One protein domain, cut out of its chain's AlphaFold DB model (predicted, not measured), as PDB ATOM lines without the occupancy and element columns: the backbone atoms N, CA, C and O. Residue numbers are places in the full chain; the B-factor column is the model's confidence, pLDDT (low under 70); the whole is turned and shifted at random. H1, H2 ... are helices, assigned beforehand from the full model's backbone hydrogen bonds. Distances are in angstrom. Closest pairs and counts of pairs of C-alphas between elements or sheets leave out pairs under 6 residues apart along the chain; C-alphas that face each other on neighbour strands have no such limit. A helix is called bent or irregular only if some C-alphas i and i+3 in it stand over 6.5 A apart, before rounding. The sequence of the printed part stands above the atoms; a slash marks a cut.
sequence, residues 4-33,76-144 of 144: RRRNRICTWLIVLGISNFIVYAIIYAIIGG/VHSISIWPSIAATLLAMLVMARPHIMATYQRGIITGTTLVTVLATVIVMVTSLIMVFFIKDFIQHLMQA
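This is residues 4 to 33 and 76 to 144 of the 144 residues of an uncharacterized protein of Phycisphaerae bacterium RAS2 (UniProt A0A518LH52). Three long helices stand side by side as an up-and-down bundle, each running against the one before it, in the outline of a rod. H2 and H3 make a long helical hairpin; H1 packs alongside it, on H2 near one end and on H3 farther along, and residues 138 to 144 at the far end of H3 stick out. The printed part has 99 residues with three named helices, H1, H2 and H3 in chain order, and no named strand: the class is all helix. The whole is loose, with a radius of gyration of the C-alphas of 16.5 A and spans of 58 by 21 by 19 A.

H1 is residues 4 to 31, 40.5 A long, from C-alpha 4 at (145.692, 179.913, 218.137). H2 is residues 76 to 103, 40.3 A long, from C-alpha 76 at (172.389, 162.239, 187.615); it is irregular, with C-alphas 95 and 98 7.3 A apart, and has a kink of 48 degrees near residue 96. H3, residues 111 to 143, is 48.6 A long and ends with C-alpha 143 at (176.708, 146.212, 183.179).

H1 touches H2 with residues 4 to 14 alone, against residues 93 to 103; the closest C-alphas, of Asn 7 and His 99, are 5.8 A apart. They run opposite ways at a shallow tilt of 18 degrees. H1 touches H3 with residues 18 to 29 alone, against residues 118 to 129, the closest C-alphas being those of Ala 29 and Ile 129, 6.8 A apart; they run the same way at a shallow tilt of 14 degrees. H2 and H3, a hairpin, touch with 32 pairs of C-alphas within 8 A, the closest being Met 101 and Gly 111 at 4.3 A, and run opposite ways at a shallow tilt of 4 degrees. In H1 and H3 every O i to N i+4 pair is within hydrogen-bond range; in H2, 20 of 24 are.

The C-alphas farthest apart, of Arg 4 and Ala 144, are 58.4 A apart. Residues 34 to 75 are not printed, and C-alphas 33 and 76 are 10.8 A apart across this cut. The link from H2 to H3, 7 residues, is short. The mean pLDDT of the printed part is 86.9; residues 32, 33 and 144 are under 70.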
ATOM      1  N   ARG A   4     145.469 181.341 217.850       78.88
ATOM      2  CA  ARG A   4     145.692 179.913 218.137       78.88
ATOM      3  C   ARG A   4     145.081 179.019 217.064       78.88
ATOM      4  O   ARG A   4     145.737 178.089 216.600       78.88
ATOM      5  N   ARG A   5     143.857 179.328 216.617       83.19
ATOM      6  CA  ARG A   5     143.180 178.583 215.543       83.19
ATOM      7  C   ARG A   5     143.956 178.679 214.229       83.19
ATOM      8  O   ARG A   5     144.160 177.657 213.584       83.19
ATOM      9  N   ARG A   6     144.462 179.870 213.883       83.31
ATOM     10  CA  ARG A   6     145.306 180.077 212.694       83.31
ATOM     11  C   ARG A   6     146.579 179.232 212.734       83.31
ATOM     12  O   ARG A   6     146.845 178.497 211.793       83.31
ATOM     13  N   ASN A   7     147.338 179.298 213.828       82.94
ATOM     14  CA  ASN A   7     148.601 178.563 213.929       82.94
ATOM     15  C   ASN A   7     148.390 177.037 213.938       82.94
ATOM     16  O   ASN A   7     149.187 176.297 213.358       82.94
ATOM     17  N   ARG A   8     147.282 176.564 214.525       82.81
ATOM     18  CA  ARG A   8     146.895 175.148 214.476       82.81
ATOM     19  C   ARG A   8     146.611 174.688 213.045       82.81
ATOM     20  O   ARG A   8     147.074 173.618 212.667       82.81
ATOM     21  N   ILE A   9     145.910 175.499 212.247       86.44
ATOM     22  CA  ILE A   9     145.674 175.216 210.821       86.44
ATOM     23  C   ILE A   9     147.002 175.186 210.056       86.44
ATOM     24  O   ILE A   9     147.259 174.217 209.352       86.44
ATOM     25  N   CYS A  10     147.878 176.181 210.242       85.25
ATOM     26  CA  CYS A  10     149.202 176.191 209.607       85.25
ATOM     27  C   CYS A  10     150.009 174.929 209.936       85.25
ATOM     28  O   CYS A  10     150.615 174.339 209.049       85.25
ATOM     29  N   THR A  11     149.982 174.481 211.194       82.44
ATOM     30  CA  THR A  11     150.684 173.252 211.587       82.44
ATOM     31  C   THR A  11     150.098 172.019 210.898       82.44
ATOM     32  O   THR A  11     150.847 171.195 210.384       82.44
ATOM     33  N   TRP A  12     148.769 171.913 210.814       86.88
ATOM     34  CA  TRP A  12     148.119 170.823 210.082       86.88
ATOM     35  C   TRP A  12     148.457 170.817 208.592       86.88
ATOM     36  O   TRP A  12     148.679 169.746 208.037       86.88
ATOM     37  N   LEU A  13     148.555 171.988 207.960       87.75
ATOM     38  CA  LEU A  13     148.966 172.098 206.559       87.75
ATOM     39  C   LEU A  13     150.399 171.597 206.339       87.75
ATOM     40  O   LEU A  13     150.658 170.928 205.346       87.75
ATOM     41  N   ILE A  14     151.312 171.864 207.277       86.44
ATOM     42  CA  ILE A  14     152.696 171.365 207.209       86.44
ATOM     43  C   ILE A  14     152.727 169.846 207.338       86.44
ATOM     44  O   ILE A  14     153.377 169.178 206.538       86.44
ATOM     45  N   VAL A  15     152.009 169.295 208.322       85.19
ATOM     46  CA  VAL A  15     151.922 167.841 208.515       85.19
ATOM     47  C   VAL A  15     151.328 167.177 207.275       85.19
ATOM     48  O   VAL A  15     151.891 166.205 206.785       85.19
ATOM     49  N   LEU A  16     150.250 167.733 206.718       90.88
ATOM     50  CA  LEU A  16     149.639 167.239 205.485       90.88
ATOM     51  C   LEU A  16     150.608 167.316 204.300       90.88
ATOM     52  O   LEU A  16     150.719 166.350 203.550       90.88
ATOM     53  N   GLY A  17     151.343 168.421 204.152       88.12
ATOM     54  CA  GLY A  17     152.347 168.588 203.101       88.12
ATOM     55  C   GLY A  17     153.476 167.558 203.191       88.12
ATOM     56  O   GLY A  17     153.860 166.980 202.177       88.12
ATOM     57  N   ILE A  18     153.959 167.266 204.403       87.44
ATOM     58  CA  ILE A  18     154.982 166.237 204.631       87.44
ATOM     59  C   ILE A  18     154.419 164.838 204.369       87.44
ATOM     60  O   ILE A  18     155.074 164.044 203.701       87.44
ATOM     61  N   SER A  19     153.198 164.538 204.818       89.25
ATOM     62  CA  SER A  19     152.540 163.264 204.507       89.25
ATOM     63  C   SER A  19     152.369 163.070 203.001       89.25
ATOM     64  O   SER A  19     152.679 162.001 202.482       89.25
ATOM     65  N   ASN A  20     151.945 164.111 202.279       92.69
ATOM     66  CA  ASN A  20     151.847 164.086 200.823       92.69
ATOM     67  C   ASN A  20     153.214 163.838 200.170       92.69
ATOM     68  O   ASN A  20     153.319 163.021 199.261       92.69
ATOM     69  N   PHE A  21     154.266 164.502 200.658       88.81
ATOM     70  CA  PHE A  21     155.630 164.263 200.195       88.81
ATOM     71  C   PHE A  21     156.064 162.808 200.414       88.81
ATOM     72  O   PHE A  21     156.607 162.207 199.495       88.81
ATOM     73  N   ILE A  22     155.787 162.216 201.579       88.00
ATOM     74  CA  ILE A  22     156.123 160.812 201.861       88.00
ATOM     75  C   ILE A  22     155.391 159.874 200.897       88.00
ATOM     76  O   ILE A  22     156.015 158.986 200.325       88.00
ATOM     77  N   VAL A  23     154.087 160.080 200.683       89.19
ATOM     78  CA  VAL A  23     153.297 159.269 199.742       89.19
ATOM     79  C   VAL A  23     153.855 159.390 198.326       89.19
ATOM     80  O   VAL A  23     154.095 158.374 197.678       89.19
ATOM     81  N   TYR A  24     154.128 160.614 197.869       86.88
ATOM     82  CA  TYR A  24     154.766 160.854 196.577       86.88
ATOM     83  C   TYR A  24     156.122 160.149 196.475       86.88
ATOM     84  O   TYR A  24     156.389 159.477 195.486       86.88
ATOM     85  N   ALA A  25     156.956 160.254 197.509       84.06
ATOM     86  CA  ALA A  25     158.287 159.670 197.541       84.06
ATOM     87  C   ALA A  25     158.247 158.133 197.467       84.06
ATOM     88  O   ALA A  25     159.024 157.540 196.724       84.06
ATOM     89  N   ILE A  26     157.307 157.494 198.173       83.75
ATOM     90  CA  ILE A  26     157.078 156.042 198.109       83.75
ATOM     91  C   ILE A  26     156.602 155.632 196.714       83.75
ATOM     92  O   ILE A  26     157.166 154.712 196.126       83.75
ATOM     93  N   ILE A  27     155.591 156.315 196.170       83.69
ATOM     94  CA  ILE A  27     155.065 156.017 194.831       83.69
ATOM     95  C   ILE A  27     156.175 156.164 193.788       83.69
ATOM     96  O   ILE A  27     156.370 155.276 192.964       83.69
ATOM     97  N   TYR A  28     156.950 157.244 193.857       78.75
ATOM     98  CA  TYR A  28     158.046 157.491 192.929       78.75
ATOM     99  C   TYR A  28     159.174 156.460 193.073       78.75
ATOM    100  O   TYR A  28     159.734 156.030 192.072       78.75
ATOM    101  N   ALA A  29     159.484 156.007 194.291       74.56
ATOM    102  CA  ALA A  29     160.459 154.936 194.504       74.56
ATOM    103  C   ALA A  29     160.002 153.588 193.912       74.56
ATOM    104  O   ALA A  29     160.844 152.809 193.480       74.56
ATOM    105  N   ILE A  30     158.689 153.322 193.868       74.75
ATOM    106  CA  ILE A  30     158.121 152.108 193.257       74.75
ATOM    107  C   ILE A  30     158.104 152.211 191.728       74.75
ATOM    108  O   ILE A  30     158.429 151.241 191.050       74.75
ATOM    109  N   ILE A  31     157.699 153.360 191.180       72.81
ATOM    110  CA  ILE A  31     157.584 153.540 189.725       72.81
ATOM    111  C   ILE A  31     158.967 153.777 189.085       72.81
ATOM    112  O   ILE A  31     159.157 153.442 187.919       72.81
ATOM    113  N   GLY A  32     159.937 154.319 189.825       65.19
ATOM    114  CA  GLY A  32     161.276 154.643 189.324       65.19
ATOM    115  C   GLY A  32     161.311 155.910 188.461       65.19
ATOM    116  O   GLY A  32     160.286 156.511 188.165       65.19
ATOM    117  N   GLY A  33     162.504 156.347 188.054       60.22
ATOM    118  CA  GLY A  33     162.671 157.453 187.098       60.22
ATOM    119  C   GLY A  33     162.735 156.965 185.647       60.22
ATOM    120  O   GLY A  33     162.793 155.764 185.391       60.22
ATOM    121  N   VAL A  76     171.836 161.237 186.694       87.25
ATOM    122  CA  VAL A  76     172.389 162.239 187.615       87.25
ATOM    123  C   VAL A  76     171.318 163.260 187.997       87.25
ATOM    124  O   VAL A  76     171.203 163.635 189.166       87.25
ATOM    125  N   HIS A  77     170.484 163.662 187.037       87.56
ATOM    126  CA  HIS A  77     169.350 164.537 187.275       87.56
ATOM    127  C   HIS A  77     168.360 163.905 188.263       87.56
ATOM    128  O   HIS A  77     168.047 164.541 189.270       87.56
ATOM    129  N   SER A  78     167.954 162.645 188.070       85.25
ATOM    130  CA  SER A  78     167.080 161.928 189.010       85.25
ATOM    131  C   SER A  78     167.659 161.844 190.427       85.25
ATOM    132  O   SER A  78     166.925 162.033 191.396       85.25
ATOM    133  N   ILE A  79     168.973 161.637 190.575       88.12
ATOM    134  CA  ILE A  79     169.646 161.659 191.886       88.12
ATOM    135  C   ILE A  79     169.575 163.062 192.513       88.12
ATOM    136  O   ILE A  79     169.298 163.187 193.704       88.12
ATOM    137  N   SER A  80     169.777 164.118 191.717       90.88
ATOM    138  CA  SER A  80     169.808 165.519 192.174       90.88
ATOM    139  C   SER A  80     168.450 166.089 192.617       90.88
ATOM    140  O   SER A  80     168.400 167.075 193.362       90.88
ATOM    141  N   ILE A  81     167.339 165.463 192.212       89.56
ATOM    142  CA  ILE A  81     165.983 165.872 192.612       89.56
ATOM    143  C   ILE A  81     165.813 165.764 194.134       89.56
ATOM    144  O   ILE A  81     165.303 166.686 194.771       89.56
ATOM    145  N   TRP A  82     166.297 164.682 194.743       90.62
ATOM    146  CA  TRP A  82     166.143 164.417 196.177       90.62
ATOM    147  C   TRP A  82     166.794 165.459 197.096       90.62
ATOM    148  O   TRP A  82     166.085 165.982 197.960       90.62
ATOM    149  N   PRO A  83     168.083 165.828 196.933       93.00
ATOM    150  CA  PRO A  83     168.688 166.882 197.745       93.00
ATOM    151  C   PRO A  83     168.037 168.252 197.500       93.00
ATOM    152  O   PRO A  83     167.889 169.030 198.443       93.00
ATOM    153  N   SER A  84     167.573 168.535 196.278       93.25
ATOM    154  CA  SER A  84     166.867 169.786 195.953       93.25
ATOM    155  C   SER A  84     165.512 169.887 196.669       93.25
ATOM    156  O   SER A  84     165.183 170.916 197.271       93.25
ATOM    157  N   ILE A  85     164.738 168.796 196.674       92.25
ATOM    158  CA  ILE A  85     163.481 168.706 197.429       92.25
ATOM    159  C   ILE A  85     163.753 168.816 198.934       92.25
ATOM    160  O   ILE A  85     163.070 169.583 199.615       92.25
ATOM    161  N   ALA A  86     164.769 168.115 199.453       93.75
ATOM    162  CA  ALA A  86     165.151 168.184 200.864       93.75
ATOM    163  C   ALA A  86     165.450 169.626 201.298       93.75
ATOM    164  O   ALA A  86     164.888 170.098 202.287       93.75
ATOM    165  N   ALA A  87     166.278 170.345 200.533       95.31
ATOM    166  CA  ALA A  87     166.626 171.737 200.812       95.31
ATOM    167  C   ALA A  87     165.382 172.639 200.849       95.31
ATOM    168  O   ALA A  87     165.214 173.429 201.780       95.31
ATOM    169  N   THR A  88     164.471 172.465 199.889       94.56
ATOM    170  CA  THR A  88     163.227 173.242 199.809       94.56
ATOM    171  C   THR A  88     162.314 172.964 201.010       94.56
ATOM    172  O   THR A  88     161.826 173.894 201.655       94.56
ATOM    173  N   LEU A  89     162.104 171.691 201.360       93.44
ATOM    174  CA  LEU A  89     161.264 171.293 202.494       93.44
ATOM    175  C   LEU A  89     161.847 171.756 203.833       93.44
ATOM    176  O   LEU A  89     161.107 172.248 204.686       93.44
ATOM    177  N   LEU A  90     163.166 171.653 204.011       94.50
ATOM    178  CA  LEU A  90     163.843 172.140 205.211       94.50
ATOM    179  C   LEU A  90     163.752 173.664 205.328       94.50
ATOM    180  O   LEU A  90     163.451 174.164 206.409       94.50
ATOM    181  N   ALA A  91     163.930 174.407 204.231       94.44
ATOM    182  CA  ALA A  91     163.756 175.859 204.226       94.44
ATOM    183  C   ALA A  91     162.326 176.258 204.631       94.44
ATOM    184  O   ALA A  91     162.134 177.116 205.497       94.44
ATOM    185  N   MET A  92     161.314 175.581 204.077       91.81
ATOM    186  CA  MET A  92     159.915 175.787 204.462       91.81
ATOM    187  C   MET A  92     159.656 175.453 205.938       91.81
ATOM    188  O   MET A  92     158.977 176.210 206.635       91.81
ATOM    189  N   LEU A  93     160.233 174.363 206.448       93.12
ATOM    190  CA  LEU A  93     160.113 173.971 207.852       93.12
ATOM    191  C   LEU A  93     160.768 174.993 208.796       93.12
ATOM    192  O   LEU A  93     160.200 175.315 209.843       93.12
ATOM    193  N   VAL A  94     161.924 175.547 208.419       93.56
ATOM    194  CA  VAL A  94     162.604 176.612 209.174       93.56
ATOM    195  C   VAL A  94     161.737 177.869 209.242       93.56
ATOM    196  O   VAL A  94     161.565 178.418 210.331       93.56
ATOM    197  N   MET A  95     161.122 178.283 208.129       90.12
ATOM    198  CA  MET A  95     160.184 179.416 208.118       90.12
ATOM    199  C   MET A  95     158.949 179.159 208.993       90.12
ATOM    200  O   MET A  95     158.438 180.067 209.648       90.12
ATOM    201  N   ALA A  96     158.478 177.914 209.049       88.75
ATOM    202  CA  ALA A  96     157.307 177.541 209.832       88.75
ATOM    203  C   ALA A  96     157.573 177.321 211.332       88.75
ATOM    204  O   ALA A  96     156.640 177.390 212.143       88.75
ATOM    205  N   ARG A  97     158.829 177.079 211.724       91.00
ATOM    206  CA  ARG A  97     159.265 176.830 213.107       91.00
ATOM    207  C   ARG A  97     158.615 177.742 214.164       91.00
ATOM    208  O   ARG A  97     158.081 177.191 215.131       91.00
ATOM    209  N   PRO A  98     158.601 179.086 214.046       88.69
ATOM    210  CA  PRO A  98     158.009 179.949 215.075       88.69
ATOM    211  C   PRO A  98     156.507 179.703 215.277       88.69
ATOM    212  O   PRO A  98     156.014 179.772 216.404       88.69
ATOM    213  N   HIS A  99     155.771 179.363 214.215       86.06
ATOM    214  CA  HIS A  99     154.342 179.053 214.297       86.06
ATOM    215  C   HIS A  99     154.085 177.718 214.999       86.06
ATOM    216  O   HIS A  99     153.156 177.610 215.805       86.06
ATOM    217  N   ILE A 100     154.939 176.726 214.741       86.44
ATOM    218  CA  ILE A 100     154.901 175.426 215.414       86.44
ATOM    219  C   ILE A 100     155.202 175.602 216.908       86.44
ATOM    220  O   ILE A 100     154.419 175.169 217.757       86.44
ATOM    221  N   MET A 101     156.279 176.317 217.246       88.19
ATOM    222  CA  MET A 101     156.667 176.583 218.638       88.19
ATOM    223  C   MET A 101     155.586 177.350 219.408       88.19
ATOM    224  O   MET A 101     155.330 177.037 220.566       88.19
ATOM    225  N   ALA A 102     154.899 178.301 218.767       84.44
ATOM    226  CA  ALA A 102     153.783 179.026 219.376       84.44
ATOM    227  C   ALA A 102     152.532 178.156 219.613       84.44
ATOM    228  O   ALA A 102     151.694 178.504 220.442       84.44
ATOM    229  N   THR A 103     152.380 177.050 218.882       83.19
ATOM    230  CA  THR A 103     151.214 176.155 218.984       83.19
ATOM    231  C   THR A 103     151.425 175.074 220.047       83.19
ATOM    232  O   THR A 103     150.501 174.758 220.793       83.19
ATOM    233  N   TYR A 104     152.647 174.551 220.165       83.00
ATOM    234  CA  TYR A 104     152.997 173.410 221.022       83.00
ATOM    235  C   TYR A 104     153.765 173.823 222.288       83.00
ATOM    236  O   TYR A 104     154.796 173.244 222.622       83.00
ATOM    237  N   GLN A 105     153.269 174.838 223.005       78.69
ATOM    238  CA  GLN A 105     153.895 175.326 224.247       78.69
ATOM    239  C   GLN A 105     153.523 174.514 225.500       78.69
ATOM    240  O   GLN A 105     154.237 174.579 226.493       78.69
ATOM    241  N   ARG A 106     152.390 173.797 225.488       74.69
ATOM    242  CA  ARG A 106     151.831 173.093 226.667       74.69
ATOM    243  C   ARG A 106     151.381 171.653 226.376       74.69
ATOM    244  O   ARG A 106     150.572 171.104 227.115       74.69
ATOM    245  N   GLY A 107     151.820 171.080 225.257       70.56
ATOM    246  CA  GLY A 107     151.491 169.704 224.873       70.56
ATOM    247  C   GLY A 107     152.530 168.699 225.375       70.56
ATOM    248  O   GLY A 107     153.621 169.089 225.774       70.56
ATOM    249  N   ILE A 108     152.204 167.405 225.287       79.19
ATOM    250  CA  ILE A 108     153.128 166.292 225.593       79.19
ATOM    251  C   ILE A 108     154.381 166.355 224.697       79.19
ATOM    252  O   ILE A 108     155.476 166.003 225.119       79.19
ATOM    253  N   ILE A 109     154.223 166.844 223.462       84.94
ATOM    254  CA  ILE A 109     155.312 167.056 222.506       84.94
ATOM    255  C   ILE A 109     155.604 168.554 222.413       84.94
ATOM    256  O   ILE A 109     154.703 169.352 222.138       84.94
ATOM    257  N   THR A 110     156.870 168.927 222.607       89.44
ATOM    258  CA  THR A 110     157.323 170.313 222.440       89.44
ATOM    259  C   THR A 110     157.432 170.680 220.960       89.44
ATOM    260  O   THR A 110     157.753 169.845 220.110       89.44
ATOM    261  N   GLY A 111     157.210 171.953 220.627       87.38
ATOM    262  CA  GLY A 111     157.350 172.426 219.245       87.38
ATOM    263  C   GLY A 111     158.756 172.226 218.665       87.38
ATOM    264  O   GLY A 111     158.888 171.987 217.468       87.38
ATOM    265  N   THR A 112     159.802 172.270 219.496       90.50
ATOM    266  CA  THR A 112     161.178 171.962 219.077       90.50
ATOM    267  C   THR A 112     161.332 170.491 218.717       90.50
ATOM    268  O   THR A 112     161.849 170.202 217.644       90.50
ATOM    269  N   THR A 113     160.814 169.574 219.544       91.56
ATOM    270  CA  THR A 113     160.803 168.137 219.231       91.56
ATOM    271  C   THR A 113     160.085 167.869 217.913       91.56
ATOM    272  O   THR A 113     160.616 167.150 217.073       91.56
ATOM    273  N   LEU A 114     158.916 168.484 217.690       90.38
ATOM    274  CA  LEU A 114     158.166 168.296 216.447       90.38
ATOM    275  C   LEU A 114     158.971 168.752 215.222       90.38
ATOM    276  O   LEU A 114     159.077 168.008 214.255       90.38
ATOM    277  N   VAL A 115     159.578 169.942 215.267       92.81
ATOM    278  CA  VAL A 115     160.407 170.451 214.160       92.81
ATOM    279  C   VAL A 115     161.597 169.534 213.889       92.81
ATOM    280  O   VAL A 115     161.859 169.221 212.730       92.81
ATOM    281  N   THR A 116     162.287 169.062 214.928       94.69
ATOM    282  CA  THR A 116     163.403 168.121 214.767       94.69
ATOM    283  C   THR A 116     162.940 166.819 214.125       94.69
ATOM    284  O   THR A 116     163.550 166.392 213.154       94.69
ATOM    285  N   VAL A 117     161.834 166.230 214.590       93.75
ATOM    286  CA  VAL A 117     161.281 164.997 214.006       93.75
ATOM    287  C   VAL A 117     160.937 165.194 212.530       93.75
ATOM    288  O   VAL A 117     161.336 164.380 211.701       93.75
ATOM    289  N   LEU A 118     160.249 166.285 212.177       93.06
ATOM    290  CA  LEU A 118     159.906 166.577 210.781       93.06
ATOM    291  C   LEU A 118     161.161 166.743 209.912       93.06
ATOM    292  O   LEU A 118     161.222 166.179 208.821       93.06
ATOM    293  N   ALA A 119     162.177 167.458 210.402       95.75
ATOM    294  CA  ALA A 119     163.449 167.617 209.701       95.75
ATOM    295  C   ALA A 119     164.165 166.272 209.509       95.75
ATOM    296  O   ALA A 119     164.617 165.968 208.405       95.75
ATOM    297  N   THR A 120     164.222 165.441 210.555       96.25
ATOM    298  CA  THR A 120     164.812 164.100 210.496       96.25
ATOM    299  C   THR A 120     164.093 163.224 209.478       96.25
ATOM    300  O   THR A 120     164.762 162.574 208.682       96.25
ATOM    301  N   VAL A 121     162.756 163.237 209.437       93.31
ATOM    302  CA  VAL A 121     161.986 162.467 208.446       93.31
ATOM    303  C   VAL A 121     162.297 162.932 207.024       93.31
ATOM    304  O   VAL A 121     162.556 162.091 206.166       93.31
ATOM    305  N   ILE A 122     162.332 164.246 206.771       94.31
ATOM    306  CA  ILE A 122     162.671 164.797 205.447       94.31
ATOM    307  C   ILE A 122     164.056 164.314 205.006       94.31
ATOM    308  O   ILE A 122     164.193 163.756 203.916       94.31
ATOM    309  N   VAL A 123     165.075 164.492 205.851       95.69
ATOM    310  CA  VAL A 123     166.460 164.104 205.539       95.69
ATOM    311  C   VAL A 123     166.577 162.595 205.349       95.69
ATOM    312  O   VAL A 123     167.195 162.148 204.388       95.69
ATOM    313  N   MET A 124     165.960 161.804 206.225       95.12
ATOM    314  CA  MET A 124     166.012 160.345 206.166       95.12
ATOM    315  C   MET A 124     165.380 159.812 204.876       95.12
ATOM    316  O   MET A 124     166.018 159.035 204.172       95.12
ATOM    317  N   VAL A 125     164.158 160.240 204.543       91.44
ATOM    318  CA  VAL A 125     163.435 159.759 203.351       91.44
ATOM    319  C   VAL A 125     164.170 160.161 202.075       91.44
ATOM    320  O   VAL A 125     164.415 159.318 201.216       91.44
ATOM    321  N   THR A 126     164.571 161.430 201.963       92.81
ATOM    322  CA  THR A 126     165.291 161.922 200.776       92.81
ATOM    323  C   THR A 126     166.645 161.237 200.607       92.81
ATOM    324  O   THR A 126     166.978 160.833 199.497       92.81
ATOM    325  N   SER A 127     167.392 161.025 201.695       93.19
ATOM    326  CA  SER A 127     168.684 160.327 201.648       93.19
ATOM    327  C   SER A 127     168.527 158.854 201.279       93.19
ATOM    328  O   SER A 127     169.294 158.353 200.463       93.19
ATOM    329  N   LEU A 128     167.534 158.160 201.844       92.12
ATOM    330  CA  LEU A 128     167.289 156.746 201.557       92.12
ATOM    331  C   LEU A 128     166.977 156.532 200.075       92.12
ATOM    332  O   LEU A 128     167.554 155.643 199.449       92.12
ATOM    333  N   ILE A 129     166.116 157.373 199.500       88.56
ATOM    334  CA  ILE A 129     165.775 157.258 198.085       88.56
ATOM    335  C   ILE A 129     166.964 157.670 197.214       88.56
ATOM    336  O   ILE A 129     167.306 156.958 196.278       88.56
ATOM    337  N   MET A 130     167.683 158.740 197.559       91.06
ATOM    338  CA  MET A 130     168.907 159.120 196.852       91.06
ATOM    339  C   MET A 130     169.930 157.969 196.802       91.06
ATOM    340  O   MET A 130     170.462 157.672 195.735       91.06
ATOM    341  N   VAL A 131     170.168 157.277 197.923       91.06
ATOM    342  CA  VAL A 131     171.060 156.104 197.985       91.06
ATOM    343  C   VAL A 131     170.553 154.965 197.100       91.06
ATOM    344  O   VAL A 131     171.357 154.321 196.428       91.06
ATOM    345  N   PHE A 132     169.239 154.732 197.063       89.06
ATOM    346  CA  PHE A 132     168.636 153.742 196.171       89.06
ATOM    347  C   PHE A 132     168.939 154.050 194.695       89.06
ATOM    348  O   PHE A 132     169.468 153.184 194.002       89.06
ATOM    349  N   PHE A 133     168.715 155.289 194.242       85.31
ATOM    350  CA  PHE A 133     169.023 155.704 192.865       85.31
ATOM    351  C   PHE A 133     170.526 155.656 192.552       85.31
ATOM    352  O   PHE A 133     170.909 155.275 191.450       85.31
ATOM    353  N   ILE A 134     171.395 156.007 193.506       88.94
ATOM    354  CA  ILE A 134     172.854 155.898 193.331       88.94
ATOM    355  C   ILE A 134     173.270 154.435 193.149       88.94
ATOM    356  O   ILE A 134     174.068 154.127 192.266       88.94
ATOM    357  N   LYS A 135     172.739 153.527 193.974       89.69
ATOM    358  CA  LYS A 135     173.038 152.094 193.873       89.69
ATOM    359  C   LYS A 135     172.583 151.533 192.527       89.69
ATOM    360  O   LYS A 135     173.358 150.837 191.878       89.69
ATOM    361  N   ASP A 136     171.358 151.854 192.124       85.88
ATOM    362  CA  ASP A 136     170.784 151.441 190.844       85.88
ATOM    363  C   ASP A 136     171.615 151.950 189.653       85.88
ATOM    364  O   ASP A 136     171.980 151.187 188.757       85.88
ATOM    365  N   PHE A 137     172.047 153.211 189.709       84.88
ATOM    366  CA  PHE A 137     172.927 153.805 188.707       84.88
ATOM    367  C   PHE A 137     174.279 153.080 188.592       84.88
ATOM    368  O   PHE A 137     174.724 152.766 187.486       84.88
ATOM    369  N   ILE A 138     174.928 152.778 189.723       87.44
ATOM    370  CA  ILE A 138     176.203 152.042 189.743       87.44
ATOM    371  C   ILE A 138     176.027 150.646 189.135       87.44
ATOM    372  O   ILE A 138     176.870 150.216 188.348       87.44
ATOM    373  N   GLN A 139     174.934 149.950 189.460       86.50
ATOM    374  CA  GLN A 139     174.650 148.619 188.920       86.50
ATOM    375  C   GLN A 139     174.519 148.638 187.394       86.50
ATOM    376  O   GLN A 139     175.135 147.807 186.727       86.50
ATOM    377  N   HIS A 140     173.800 149.612 186.836       80.25
ATOM    378  CA  HIS A 140     173.687 149.765 185.386       80.25
ATOM    379  C   HIS A 140     175.023 150.134 184.732       80.25
ATOM    380  O   HIS A 140     175.354 149.620 183.667       80.25
ATOM    381  N   LEU A 141     175.832 150.978 185.378       80.75
ATOM    382  CA  LEU A 141     177.134 151.383 184.849       80.75
ATOM    383  C   LEU A 141     178.145 150.227 184.822       80.75
ATOM    384  O   LEU A 141     178.966 150.169 183.915       80.75
ATOM    385  N   MET A 142     178.066 149.292 185.774       78.81
ATOM    386  CA  MET A 142     178.886 148.072 185.781       78.81
ATOM    387  C   MET A 142     178.472 147.049 184.710       78.81
ATOM    388  O   MET A 142     179.270 146.177 184.372       78.81
ATOM    389  N   GLN A 143     177.235 147.118 184.209       73.00
ATOM    390  CA  GLN A 143     176.708 146.212 183.179       73.00
ATOM    391  C   GLN A 143     176.873 146.753 181.746       73.00
ATOM    392  O   GLN A 143     176.745 145.981 180.791       73.00
ATOM    393  N   ALA A 144     177.160 148.053 181.598       62.81
ATOM    394  CA  ALA A 144     177.467 148.723 180.330       62.81
ATOM    395  C   ALA A 144     178.798 148.224 179.733       62.81
ATOM    396  O   ALA A 144     178.795 147.640 178.619       62.81
TER     397      ALA A 144